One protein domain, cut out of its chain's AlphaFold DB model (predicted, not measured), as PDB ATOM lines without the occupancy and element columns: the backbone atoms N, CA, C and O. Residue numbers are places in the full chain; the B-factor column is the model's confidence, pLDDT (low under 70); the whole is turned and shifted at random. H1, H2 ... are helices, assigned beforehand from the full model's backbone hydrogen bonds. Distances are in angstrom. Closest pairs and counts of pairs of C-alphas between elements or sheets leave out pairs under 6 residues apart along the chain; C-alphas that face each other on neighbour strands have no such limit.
ATOM      1  N   CYS A 185     221.315 196.114 212.585       74.44
ATOM      2  CA  CYS A 185     220.465 195.982 211.394       74.44
ATOM      3  C   CYS A 185     220.196 194.519 211.014       74.44
ATOM      4  O   CYS A 185     219.113 194.177 210.551       74.44
ATOM      5  N   TYR A 186     221.145 193.630 211.272       74.81
ATOM      6  CA  TYR A 186     220.987 192.213 211.001       74.81
ATOM      7  C   TYR A 186     220.084 191.510 212.044       74.81
ATOM      8  O   TYR A 186     219.282 190.659 211.669       74.81
ATOM      9  N   VAL A 187     220.116 191.916 213.327       82.00
ATOM     10  CA  VAL A 187     219.212 191.414 214.393       82.00
ATOM     11  C   VAL A 187     217.769 191.742 214.053       82.00
ATOM     12  O   VAL A 187     216.876 190.903 214.138       82.00
ATOM     13  N   THR A 188     217.539 192.986 213.646       85.19
ATOM     14  CA  THR A 188     216.218 193.437 213.227       85.19
ATOM     15  C   THR A 188     215.742 192.700 211.983       85.19
ATOM     16  O   THR A 188     214.576 192.335 211.936       85.19
ATOM     17  N   THR A 189     216.626 192.408 211.020       83.56
ATOM     18  CA  THR A 189     216.275 191.590 209.849       83.56
ATOM     19  C   THR A 189     215.849 190.189 210.269       83.56
ATOM     20  O   THR A 189     214.792 189.737 209.846       83.56
ATOM     21  N   ILE A 190     216.601 189.532 211.161       84.94
ATOM     22  CA  ILE A 190     216.242 188.209 211.699       84.94
ATOM     23  C   ILE A 190     214.851 188.251 212.344       84.94
ATOM     24  O   ILE A 190     214.005 187.416 212.037       84.94
ATOM     25  N   LEU A 191     214.581 189.245 213.195       88.19
ATOM     26  CA  LEU A 191     213.284 189.383 213.858       88.19
ATOM     27  C   LEU A 191     212.133 189.653 212.878       88.19
ATOM     28  O   LEU A 191     211.019 189.188 213.118       88.19
ATOM     29  N   GLU A 192     212.369 190.398 211.796       88.12
ATOM     30  CA  GLU A 192     211.356 190.628 210.761       88.12
ATOM     31  C   GLU A 192     211.113 189.387 209.898       88.12
ATOM     32  O   GLU A 192     209.958 189.041 209.653       88.12
ATOM     33  N   CYS A 193     212.170 188.670 209.507       84.44
ATOM     34  CA  CYS A 193     212.053 187.397 208.800       84.44
ATOM     35  C   CYS A 193     211.266 186.382 209.635       84.44
ATOM     36  O   CYS A 193     210.292 185.821 209.144       84.44
ATOM     37  N   LEU A 194     211.623 186.211 210.914       84.44
ATOM     38  CA  LEU A 194     210.903 185.321 211.827       84.44
ATOM     39  C   LEU A 194     209.445 185.744 212.012       84.44
ATOM     40  O   LEU A 194     208.573 184.887 212.053       84.44
ATOM     41  N   ASN A 195     209.154 187.046 212.082       86.06
ATOM     42  CA  ASN A 195     207.779 187.535 212.172       86.06
ATOM     43  C   ASN A 195     206.944 187.196 210.927       86.06
ATOM     44  O   ASN A 195     205.760 186.882 211.058       86.06
ATOM     45  N   ALA A 196     207.558 187.267 209.741       84.25
ATOM     46  CA  ALA A 196     206.916 186.941 208.471       84.25
ATOM     47  C   ALA A 196     206.613 185.442 208.342       84.25
ATOM     48  O   ALA A 196     205.564 185.077 207.820       84.25
ATOM     49  N   VAL A 197     207.501 184.581 208.850       80.00
ATOM     50  CA  VAL A 197     207.291 183.125 208.832       80.00
ATOM     51  C   VAL A 197     206.568 182.588 210.068       80.00
ATOM     52  O   VAL A 197     206.258 181.406 210.109       80.00
ATOM     53  N   PHE A 198     206.265 183.429 211.063       80.44
ATOM     54  CA  PHE A 198     205.717 182.996 212.354       80.44
ATOM     55  C   PHE A 198     204.410 182.197 212.232       80.44
ATOM     56  O   PHE A 198     204.212 181.267 212.999       80.44
ATOM     57  N   ASP A 199     203.546 182.504 211.255       74.88
ATOM     58  CA  ASP A 199     202.317 181.728 210.995       74.88
ATOM     59  C   ASP A 199     202.578 180.295 210.519       74.88
ATOM     60  O   ASP A 199     201.740 179.418 210.697       74.88
ATOM     61  N   TYR A 200     203.732 180.063 209.898       74.75
ATOM     62  CA  TYR A 200     204.138 178.765 209.361       74.75
ATOM     63  C   TYR A 200     204.961 177.955 210.363       74.75
ATOM     64  O   TYR A 200     205.327 176.811 210.099       74.75
ATOM     65  N   ILE A 201     205.279 178.559 211.504       69.12
ATOM     66  CA  ILE A 201     206.040 177.946 212.574       69.12
ATOM     67  C   ILE A 201     205.026 177.378 213.580       69.12
ATOM     68  O   ILE A 201     204.489 178.098 214.421       69.12
ATOM     69  N   ASP A 202     204.745 176.076 213.481       59.09
ATOM     70  CA  ASP A 202     203.852 175.374 214.411       59.09
ATOM     71  C   ASP A 202     204.582 175.118 215.736       59.09
ATOM     72  O   ASP A 202     205.247 174.097 215.924       59.09
ATOM     73  N   ILE A 203     204.534 176.092 216.648       58.00
ATOM     74  CA  ILE A 203     205.078 175.923 217.996       58.00
ATOM     75  C   ILE A 203     203.986 176.170 219.029       58.00
ATOM     76  O   ILE A 203     203.444 177.269 219.155       58.00
ATOM     77  N   LYS A 204     203.716 175.144 219.838       55.19
ATOM     78  CA  LYS A 204     202.805 175.231 220.980       55.19
ATOM     79  C   LYS A 204     203.395 176.162 222.031       55.19
ATOM     80  O   LYS A 204     204.378 175.839 222.693       55.19
ATOM     81  N   THR A 205     202.765 177.318 222.225       51.09
ATOM     82  CA  THR A 205     203.312 178.394 223.059       51.09
ATOM     83  C   THR A 205     203.328 178.128 224.569       51.09
ATOM     84  O   THR A 205     203.795 178.965 225.340       51.09
ATOM     85  N   ASN A 206     202.792 176.987 225.004       46.38
ATOM     86  CA  ASN A 206     202.546 176.677 226.413       46.38
ATOM     87  C   ASN A 206     203.655 175.838 227.072       46.38
ATOM     88  O   ASN A 206     203.587 175.603 228.272       46.38
ATOM     89  N   GLU A 207     204.684 175.426 226.326       53.62
ATOM     90  CA  GLU A 207     205.764 174.544 226.814       53.62
ATOM     91  C   GLU A 207     207.143 175.226 226.806       53.62
ATOM     92  O   GLU A 207     208.190 174.589 226.749       53.62
ATOM     93  N   TYR A 208     207.162 176.557 226.835       58.53
ATOM     94  CA  TYR A 208     208.392 177.321 226.691       58.53
ATOM     95  C   TYR A 208     209.191 177.435 227.984       58.53
ATOM     96  O   TYR A 208     208.733 178.008 228.976       58.53
ATOM     97  N   SER A 209     210.450 176.997 227.927       60.47
ATOM     98  CA  SER A 209     211.412 177.273 228.986       60.47
ATOM     99  C   SER A 209     211.713 178.781 229.070       60.47
ATOM    100  O   SER A 209     212.116 179.386 228.070       60.47
ATOM    101  N   PRO A 210     211.617 179.411 230.258       64.19
ATOM    102  CA  PRO A 210     211.965 180.818 230.459       64.19
ATOM    103  C   PRO A 210     213.472 181.085 230.333       64.19
ATOM    104  O   PRO A 210     213.893 182.242 230.396       64.19
ATOM    105  N   THR A 211     214.305 180.057 230.161       69.00
ATOM    106  CA  THR A 211     215.738 180.216 229.894       69.00
ATOM    107  C   THR A 211     216.043 180.276 228.398       69.00
ATOM    108  O   THR A 211     216.914 181.054 228.012       69.00
ATOM    109  N   ASN A 212     215.268 179.582 227.555       80.88
ATOM    110  CA  ASN A 212     215.529 179.451 226.120       80.88
ATOM    111  C   ASN A 212     215.224 180.755 225.351       80.88
ATOM    112  O   ASN A 212     214.145 181.347 225.457       80.88
ATOM    113  N   ILE A 213     216.199 181.219 224.565       85.56
ATOM    114  CA  ILE A 213     216.094 182.450 223.776       85.56
ATOM    115  C   ILE A 213     215.129 182.339 222.593       85.56
ATOM    116  O   ILE A 213     214.423 183.304 222.292       85.56
ATOM    117  N   PHE A 214     215.054 181.176 221.948       83.69
ATOM    118  CA  PHE A 214     214.137 180.919 220.841       83.69
ATOM    119  C   PHE A 214     212.697 181.066 221.327       83.69
ATOM    120  O   PHE A 214     211.919 181.853 220.790       83.69
ATOM    121  N   SER A 215     212.403 180.433 222.456       80.00
ATOM    122  CA  SER A 215     211.123 180.490 223.153       80.00
ATOM    123  C   SER A 215     210.758 181.919 223.586       80.00
ATOM    124  O   SER A 215     209.658 182.400 223.302       80.00
ATOM    125  N   LYS A 216     211.705 182.682 224.154       85.75
ATOM    126  CA  LYS A 216     211.516 184.125 224.431       85.75
ATOM    127  C   LYS A 216     211.206 184.936 223.171       85.75
ATOM    128  O   LYS A 216     210.377 185.846 223.223       85.75
ATOM    129  N   THR A 217     211.866 184.614 222.061       87.94
ATOM    130  CA  THR A 217     211.682 185.292 220.774       87.94
ATOM    131  C   THR A 217     210.296 184.995 220.203       87.94
ATOM    132  O   THR A 217     209.596 185.927 219.821       87.94
ATOM    133  N   MET A 218     209.835 183.743 220.241       84.94
ATOM    134  CA  MET A 218     208.493 183.366 219.778       84.94
ATOM    135  C   MET A 218     207.388 183.992 220.634       84.94
ATOM    136  O   MET A 218     206.426 184.546 220.101       84.94
ATOM    137  N   VAL A 219     207.556 184.018 221.961       84.75
ATOM    138  CA  VAL A 219     206.634 184.725 222.868       84.75
ATOM    139  C   VAL A 219     206.584 186.220 222.551       84.75
ATOM    140  O   VAL A 219     205.512 186.826 222.589       84.75
ATOM    141  N   HIS A 220     207.727 186.834 222.240       89.56
ATOM    142  CA  HIS A 220     207.780 188.228 221.799       89.56
ATOM    143  C   HIS A 220     207.018 188.438 220.481       89.56
ATOM    144  O   HIS A 220     206.214 189.362 220.395       89.56
ATOM    145  N   LEU A 221     207.201 187.570 219.483       88.06
ATOM    146  CA  LEU A 221     206.493 187.658 218.198       88.06
ATOM    147  C   LEU A 221     204.975 187.487 218.356       88.06
ATOM    148  O   LEU A 221     204.207 188.278 217.804       88.06
ATOM    149  N   SER A 222     204.532 186.544 219.191       85.25
ATOM    150  CA  SER A 222     203.116 186.392 219.559       85.25
ATOM    151  C   SER A 222     202.564 187.667 220.217       85.25
ATOM    152  O   SER A 222     201.527 188.195 219.809       85.25
ATOM    153  N   LYS A 223     203.306 188.242 221.177       86.38
ATOM    154  CA  LYS A 223     202.933 189.500 221.846       86.38
ATOM    155  C   LYS A 223     202.902 190.687 220.895       86.38
ATOM    156  O   LYS A 223     202.024 191.527 221.047       86.38
ATOM    157  N   ARG A 224     203.818 190.760 219.922       85.25
ATOM    158  CA  ARG A 224     203.836 191.801 218.882       85.25
ATOM    159  C   ARG A 224     202.532 191.792 218.087       85.25
ATOM    160  O   ARG A 224     201.977 192.861 217.862       85.25
ATOM    161  N   ARG A 225     202.037 190.613 217.700       81.12
ATOM    162  CA  ARG A 225     200.805 190.464 216.905       81.12
ATOM    163  C   ARG A 225     199.554 190.915 217.650       81.12
ATOM    164  O   ARG A 225     198.700 191.560 217.060       81.12
ATOM    165  N   GLY A 226     199.471 190.611 218.944       79.00
ATOM    166  CA  GLY A 226     198.375 191.057 219.809       79.00
ATOM    167  C   GLY A 226     198.596 192.428 220.459       79.00
ATOM    168  O   GLY A 226     197.839 192.804 221.354       79.00
ATOM    169  N   CYS A 227     199.659 193.154 220.098       82.19
ATOM    170  CA  CYS A 227     200.042 194.375 220.797       82.19
ATOM    171  C   CYS A 227     199.155 195.555 220.371       82.19
ATOM    172  O   CYS A 227     199.099 195.861 219.180       82.19
ATOM    173  N   PRO A 228     198.527 196.284 221.314       79.38
ATOM    174  CA  PRO A 228     197.835 197.517 220.977       79.38
ATOM    175  C   PRO A 228     198.843 198.574 220.511       79.38
ATOM    176  O   PRO A 228     199.970 198.661 221.003       79.38
ATOM    177  N   GLU A 229     198.427 199.413 219.573       71.44
ATOM    178  CA  GLU A 229     199.318 200.284 218.800       71.44
ATOM    179  C   GLU A 229     200.144 201.265 219.633       71.44
ATOM    180  O   GLU A 229     201.328 201.487 219.370       71.44
ATOM    181  N   ASN A 230     199.559 201.785 220.712       78.19
ATOM    182  CA  ASN A 230     200.243 202.658 221.665       78.19
ATOM    183  C   ASN A 230     201.405 201.964 222.409       78.19
ATOM    184  O   ASN A 230     202.221 202.636 223.042       78.19
ATOM    185  N   ARG A 231     201.500 200.631 222.339       82.50
ATOM    186  CA  ARG A 231     202.543 199.811 222.974       82.50
ATOM    187  C   ARG A 231     203.458 199.103 221.976       82.50
ATOM    188  O   ARG A 231     204.527 198.660 222.396       82.50
ATOM    189  N   VAL A 232     203.133 199.078 220.680       83.50
ATOM    190  CA  VAL A 232     203.923 198.380 219.641       83.50
ATOM    191  C   VAL A 232     205.387 198.814 219.663       83.50
ATOM    192  O   VAL A 232     206.281 197.974 219.719       83.50
ATOM    193  N   LYS A 233     205.668 200.121 219.733       83.38
ATOM    194  CA  LYS A 233     207.049 200.635 219.790       83.38
ATOM    195  C   LYS A 233     207.835 200.103 220.998       83.38
ATOM    196  O   LYS A 233     209.031 199.816 220.891       83.38
ATOM    197  N   LYS A 234     207.162 199.976 222.147       86.31
ATOM    198  CA  LYS A 234     207.746 199.441 223.382       86.31
ATOM    199  C   LYS A 234     208.016 197.944 223.250       86.31
ATOM    200  O   LYS A 234     209.104 197.510 223.621       86.31
ATOM    201  N   GLU A 235     207.081 197.180 222.684       89.25
ATOM    202  CA  GLU A 235     207.285 195.749 222.433       89.25
ATOM    203  C   GLU A 235     208.408 195.508 221.417       89.25
ATOM    204  O   GLU A 235     209.309 194.724 221.698       89.25
ATOM    205  N   LEU A 236     208.463 196.241 220.301       88.56
ATOM    206  CA  LEU A 236     209.562 196.135 219.326       88.56
ATOM    207  C   LEU A 236     210.930 196.378 219.982       88.56
ATOM    208  O   LEU A 236     211.865 195.599 219.805       88.56
ATOM    209  N   SER A 237     211.033 197.422 220.808       88.19
ATOM    210  CA  SER A 237     212.268 197.735 221.541       88.19
ATOM    211  C   SER A 237     212.650 196.636 222.538       88.19
ATOM    212  O   SER A 237     213.832 196.386 222.770       88.19
ATOM    213  N   LYS A 238     211.658 195.964 223.128       89.25
ATOM    214  CA  LYS A 238     211.862 194.846 224.050       89.25
ATOM    215  C   LYS A 238     212.389 193.608 223.327       89.25
ATOM    216  O   LYS A 238     213.383 193.051 223.782       89.25
ATOM    217  N   GLY A 239     211.781 193.220 222.205       87.62
ATOM    218  CA  GLY A 239     212.247 192.095 221.386       87.62
ATOM    219  C   GLY A 239     213.675 192.285 220.890       87.62
ATOM    220  O   GLY A 239     214.509 191.396 221.048       87.62
ATOM    221  N   LEU A 240     213.983 193.491 220.401       88.50
ATOM    222  CA  LEU A 240     215.339 193.844 219.990       88.50
ATOM    223  C   LEU A 240     216.333 193.733 221.155       88.50
ATOM    224  O   LEU A 240     217.384 193.124 221.003       88.50
ATOM    225  N   ARG A 241     215.996 194.264 222.340       88.12
ATOM    226  CA  ARG A 241     216.862 194.157 223.527       88.12
ATOM    227  C   ARG A 241     217.099 192.715 223.957       88.12
ATOM    228  O   ARG A 241     218.225 192.397 224.310       88.12
ATOM    229  N   ILE A 242     216.069 191.866 223.938       88.50
ATOM    230  CA  ILE A 242     216.191 190.452 224.321       88.50
ATOM    231  C   ILE A 242     217.249 189.765 223.456       88.50
ATOM    232  O   ILE A 242     218.180 189.167 223.994       88.50
ATOM    233  N   LEU A 243     217.129 189.895 222.132       86.88
ATOM    234  CA  LEU A 243     218.022 189.205 221.208       86.88
ATOM    235  C   LEU A 243     219.429 189.821 221.225       86.88
ATOM    236  O   LEU A 243     220.411 189.093 221.315       86.88
ATOM    237  N   THR A 244     219.543 191.152 221.249       83.94
ATOM    238  CA  THR A 244     220.841 191.840 221.336       83.94
ATOM    239  C   THR A 244     221.586 191.510 222.633       83.94
ATOM    240  O   THR A 244     222.784 191.242 222.590       83.94
ATOM    241  N   SER A 245     220.906 191.480 223.785       85.69
ATOM    242  CA  SER A 245     221.533 191.102 225.059       85.69
ATOM    243  C   SER A 245     222.022 189.653 225.050       85.69
ATOM    244  O   SER A 245     223.137 189.405 225.493       85.69
ATOM    245  N   TRP A 246     221.236 188.720 224.507       85.88
ATOM    246  CA  TRP A 246     221.650 187.321 224.365       85.88
ATOM    247  C   TRP A 246     222.881 187.172 223.458       85.88
ATOM    248  O   TRP A 246     223.851 186.509 223.818       85.88
ATOM    249  N   ILE A 247     222.906 187.863 222.315       81.12
ATOM    250  CA  ILE A 247     224.052 187.834 221.392       81.12
ATOM    251  C   ILE A 247     225.331 188.351 222.069       81.12
ATOM    252  O   ILE A 247     226.400 187.762 221.904       81.12
ATOM    253  N   ILE A 248     225.228 189.449 222.827       76.88
ATOM    254  CA  ILE A 248     226.377 190.077 223.493       76.88
ATOM    255  C   ILE A 248     226.882 189.220 224.657       76.88
ATOM    256  O   ILE A 248     228.088 189.006 224.774       76.88
ATOM    257  N   HIS A 249     225.986 188.760 225.529       79.88
ATOM    258  CA  HIS A 249     226.377 188.149 226.799       79.88
ATOM    259  C   HIS A 249     226.551 186.631 226.718       79.88
ATOM    260  O   HIS A 249     227.487 186.107 227.322       79.88
ATOM    261  N   ASP A 250     225.702 185.947 225.951       74.56
ATOM    262  CA  ASP A 250     225.653 184.485 225.941       74.56
ATOM    263  C   ASP A 250     226.458 183.911 224.771       74.56
ATOM    264  O   ASP A 250     227.341 183.084 224.986       74.56
ATOM    265  N   ILE A 251     226.232 184.400 223.545       72.38
ATOM    266  CA  ILE A 251     226.994 183.925 222.372       72.38
ATOM    267  C   ILE A 251     228.378 184.583 222.288       72.38
ATOM    268  O   ILE A 251     229.299 184.026 221.698       72.38
ATOM    269  N   LYS A 252     228.543 185.780 222.870       70.88
ATOM    270  CA  LYS A 252     229.790 186.569 222.821       70.88
ATOM    271  C   LYS A 252     230.300 186.817 221.394       70.88
ATOM    272  O   LYS A 252     231.494 187.021 221.188       70.88
ATOM    273  N   LEU A 253     229.399 186.871 220.411       60.25
ATOM    274  CA  LEU A 253     229.740 187.142 219.004       60.25
ATOM    275  C   LEU A 253     230.367 188.529 218.791       60.25
ATOM    276  O   LEU A 253     230.974 188.780 217.755       60.25
ATOM    277  N   TYR A 254     230.249 189.410 219.787       58.09
ATOM    278  CA  TYR A 254     230.872 190.732 219.835       58.09
ATOM    279  C   TYR A 254     232.035 190.821 220.823       58.09
ATOM    280  O   TYR A 254     232.244 191.862 221.448       58.09
ATOM    281  N   ALA A 255     232.800 189.741 220.987       54.41
ATOM    282  CA  ALA A 255     234.122 189.844 221.592       54.41
ATOM    283  C   ALA A 255     234.967 190.882 220.829       54.41
ATOM    284  O   ALA A 255     234.819 191.050 219.614       54.41
ATOM    285  N   ALA A 256     235.859 191.588 221.532       42.16
ATOM    286  CA  ALA A 256     236.800 192.494 220.883       42.16
ATOM    287  C   ALA A 256     237.544 191.730 219.769       42.16
ATOM    288  O   ALA A 256     238.166 190.707 220.044       42.16
ATOM    289  N   ASN A 257     237.448 192.225 218.528       42.91
ATOM    290  CA  ASN A 257     238.027 191.659 217.295       42.91
ATOM    291  C   ASN A 257     237.239 190.534 216.587       42.91
ATOM    292  O   ASN A 257     237.751 189.985 215.611       42.91
ATOM    293  N   ALA A 258     236.006 190.220 216.997       46.69
ATOM    294  CA  ALA A 258     235.141 189.269 216.289       46.69
ATOM    295  C   ALA A 258     234.006 189.975 215.519       46.69
ATOM    296  O   ALA A 258     233.431 190.960 215.989       46.69
ATOM    297  N   PHE A 259     233.683 189.471 214.323       46.41
ATOM    298  CA  PHE A 259     232.509 189.897 213.555       46.41
ATOM    299  C   PHE A 259     231.333 188.984 213.893       46.41
ATOM    300  O   PHE A 259     231.427 187.771 213.727       46.41
ATOM    301  N   GLY A 260     230.209 189.561 214.315       55.91
ATOM    302  CA  GLY A 260     228.960 188.814 214.424       55.91
ATOM    303  C   GLY A 260     228.399 188.526 213.034       55.91
ATOM    304  O   GLY A 260     227.943 189.448 212.358       55.91
ATOM    305  N   ASN A 261     228.424 187.266 212.601       65.31
ATOM    306  CA  ASN A 261     227.734 186.835 211.391       65.31
ATOM    307  C   ASN A 261     226.233 186.641 211.704       65.31
ATOM    308  O   ASN A 261     225.895 185.891 212.625       65.31
ATOM    309  N   PRO A 262     225.309 187.287 210.968       66.44
ATOM    310  CA  PRO A 262     223.873 187.069 211.143       66.44
ATOM    311  C   PRO A 262     223.444 185.613 211.021       66.44
ATOM    312  O   PRO A 262     222.521 185.196 211.719       66.44
ATOM    313  N   PHE A 263     224.092 184.851 210.141       70.81
ATOM    314  CA  PHE A 263     223.775 183.444 209.950       70.81
ATOM    315  C   PHE A 263     224.206 182.611 211.151       70.81
ATOM    316  O   PHE A 263     223.446 181.741 211.551       70.81
ATOM    317  N   ASP A 264     225.320 182.949 211.804       74.00
ATOM    318  CA  ASP A 264     225.725 182.293 213.051       74.00
ATOM    319  C   ASP A 264     224.700 182.584 214.153       74.00
ATOM    320  O   ASP A 264     224.286 181.676 214.868       74.00
ATOM    321  N   VAL A 265     224.225 183.831 214.277       77.88
ATOM    322  CA  VAL A 265     223.163 184.181 215.240       77.88
ATOM    323  C   VAL A 265     221.891 183.385 214.967       77.88
ATOM    324  O   VAL A 265     221.295 182.844 215.898       77.88
ATOM    325  N   LEU A 266     221.473 183.310 213.702       79.12
ATOM    326  CA  LEU A 266     220.294 182.554 213.300       79.12
ATOM    327  C   LEU A 266     220.482 181.053 213.554       79.12
ATOM    328  O   LEU A 266     219.585 180.418 214.092       79.12
ATOM    329  N   GLU A 267     221.645 180.493 213.239       81.12
ATOM    330  CA  GLU A 267     221.971 179.089 213.483       81.12
ATOM    331  C   GLU A 267     221.929 178.763 214.980       81.12
ATOM    332  O   GLU A 267     221.289 177.793 215.376       81.12
ATOM    333  N   HIS A 268     222.539 179.591 215.836       80.81
ATOM    334  CA  HIS A 268     222.475 179.416 217.292       80.81
ATOM    335  C   HIS A 268     221.035 179.526 217.806       80.81
ATOM    336  O   HIS A 268     220.622 178.748 218.665       80.81
ATOM    337  N   LEU A 269     220.255 180.460 217.257       81.56
ATOM    338  CA  LEU A 269     218.849 180.642 217.608       81.56
ATOM    339  C   LEU A 269     218.008 179.416 217.208       81.56
ATOM    340  O   LEU A 269     217.161 178.978 217.981       81.56
ATOM    341  N   LEU A 270     218.262 178.831 216.035       78.56
ATOM    342  CA  LEU A 270     217.576 177.633 215.545       78.56
ATOM    343  C   LEU A 270     218.048 176.349 216.247       78.56
ATOM    344  O   LEU A 270     217.237 175.462 216.502       78.56
ATOM    345  N   LYS A 271     219.323 176.245 216.641       78.25
ATOM    346  CA  LYS A 271     219.824 175.134 217.474       78.25
ATOM    347  C   LYS A 271     219.092 175.068 218.812       78.25
ATOM    348  O   LYS A 271     218.699 173.987 219.243       78.25
ATOM    349  N   GLN A 272     218.824 176.225 219.416       74.56
ATOM    350  CA  GLN A 272     218.011 176.318 220.631       74.56
ATOM    351  C   GLN A 272     216.554 175.872 220.410       74.56
ATOM    352  O   GLN A 272     215.922 175.405 221.353       74.56
ATOM    353  N   ALA A 273     216.024 175.945 219.183       69.44
ATOM    354  CA  ALA A 273     214.718 175.367 218.853       69.44
ATOM    355  C   ALA A 273     214.747 173.826 218.873       69.44
ATOM    356  O   ALA A 273     213.831 173.195 219.394       69.44
ATOM    357  N   SER A 274     215.818 173.216 218.352       58.09
ATOM    358  CA  SER A 274     215.999 171.755 218.301       58.09
ATOM    359  C   SER A 274     216.134 171.120 219.695       58.09
ATOM    360  O   SER A 274     215.560 170.064 219.964       58.09
ATOM    361  N   GLU A 275     216.826 171.789 220.623       58.81
ATOM    362  CA  GLU A 275     216.972 171.325 222.011       58.81
ATOM    363  C   GLU A 275     215.637 171.268 222.776       58.81
ATOM    364  O   GLU A 275     215.457 170.384 223.618       58.81
ATOM    365  N   ASP A 276     214.691 172.162 222.468       52.56
ATOM    366  CA  ASP A 276     213.346 172.151 223.057       52.56
ATOM    367  C   ASP A 276     212.477 171.034 222.434       52.56
ATOM    368  O   ASP A 276     211.825 170.289 223.170       52.56
ATOM    369  N   VAL A 277     212.551 170.814 221.113       51.72
ATOM    370  CA  VAL A 277     211.830 169.719 220.424       51.72
ATOM    371  C   VAL A 277     212.303 168.335 220.900       51.72
ATOM    372  O   VAL A 277     211.489 167.444 221.153       51.72
ATOM    373  N   HIS A 278     213.611 168.137 221.096       43.09
ATOM    374  CA  HIS A 278     214.148 166.866 221.598       43.09
ATOM    375  C   HIS A 278     213.774 166.585 223.063       43.09
ATOM    376  O   HIS A 278     213.509 165.431 223.414       43.09
ATOM    377  N   LYS A 279     213.690 167.615 223.916       50.12
ATOM    378  CA  LYS A 279     213.223 167.470 225.308       50.12
ATOM    379  C   LYS A 279     211.729 167.147 225.387       50.12
ATOM    380  O   LYS A 279     211.340 166.336 226.225       50.12
ATOM    381  N   GLN A 280     210.913 167.687 224.482       47.56
ATOM    382  CA  GLN A 280     209.488 167.349 224.369       47.56
ATOM    383  C   GLN A 280     209.261 165.881 223.976       47.56
ATOM    384  O   GLN A 280     208.432 165.198 224.577       47.56
ATOM    385  N   VAL A 281     210.033 165.349 223.019       46.12
ATOM    386  CA  VAL A 281     209.958 163.924 222.634       46.12
ATOM    387  C   VAL A 281     210.414 163.002 223.773       46.12
ATOM    388  O   VAL A 281     209.856 161.918 223.944       46.12
ATOM    389  N   ALA A 282     211.396 163.422 224.576       42.16
ATOM    390  CA  ALA A 282     211.866 162.660 225.731       42.16
ATOM    391  C   ALA A 282     210.864 162.663 226.902       42.16
ATOM    392  O   ALA A 282     210.638 161.614 227.499       42.16
ATOM    393  N   SER A 283     210.218 163.800 227.193       42.09
ATOM    394  CA  SER A 283     209.190 163.909 228.245       42.09
ATOM    395  C   SER A 283     207.932 163.107 227.899       42.09
ATOM    396  O   SER A 283     207.424 162.362 228.730       42.09
ATOM    397  N   ASN A 284     207.488 163.153 226.638       42.28
ATOM    398  CA  ASN A 284     206.327 162.385 226.176       42.28
ATOM    399  C   ASN A 284     206.561 160.861 226.163       42.28
ATOM    400  O   ASN A 284     205.600 160.097 226.160       42.28
ATOM    401  N   ARG A 285     207.823 160.400 226.176       40.44
ATOM    402  CA  ARG A 285     208.167 158.975 226.335       40.44
ATOM    403  C   ARG A 285     208.131 158.495 227.786       40.44
ATOM    404  O   ARG A 285     208.064 157.290 227.998       40.44
ATOM    405  N   LEU A 286     208.199 159.401 228.762       44.31
ATOM    406  CA  LEU A 286     208.186 159.051 230.184       44.31
ATOM    407  C   LEU A 286     206.761 158.985 230.758       44.31
ATOM    408  O   LEU A 286     206.522 158.179 231.650       44.31
ATOM    409  N   ASP A 287     205.809 159.732 230.185       42.84
ATOM    410  CA  ASP A 287     204.426 159.814 230.690       42.84
ATOM    411  C   ASP A 287     203.396 158.961 229.916       42.84
ATOM    412  O   ASP A 287     202.216 158.939 230.264       42.84
TER     413      ASP A 287
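AT A GLANCE: This is residues 185 to 287 of the 302 residues of an uncharacterized protein of Spongospora subterranea (UniProt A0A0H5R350). H2 and H3 form a helical hairpin, H1 crosses one side of it, and long H4 runs across its open end, where residues 281 to 287 stick out. The printed part has 103 residues with four named helices, H1 to H4: all helix. It is compact: radius of gyration of the C-alphas 14.7 A, spans 46 by 38 by 22 A.

HOW THE PARTS SIT: H1, residues 185 to 200, touches H3, residues 229 to 251; closest C-alphas Thr 188 and Leu 240, 6.8 A. H2, residues 213 to 225, touches H3 at a shallow tilt of 10 degrees, closest C-alphas His 220 and Gly 239, 5.9 A. H4, residues 262 to 286, touches H2; closest C-alphas Leu 269 and Phe 214, 5.7 A. O i to N i+4 pairs within hydrogen-bond range: every one in H2, 10 of 12 in H1, 16 of 19 in H3, 19 of 21 in H4.

IN THESE COORDINATES: H1 begins at C-alpha 185 (220.465, 195.982, 211.394); H4, 37.3 A long, ends at C-alpha 286 (208.186, 159.051, 230.184).

THE WHOLE: The link H1 to H2 is long; pLDDT is under 70 in residues 201 to 211, 253 to 262 and 273 to 287.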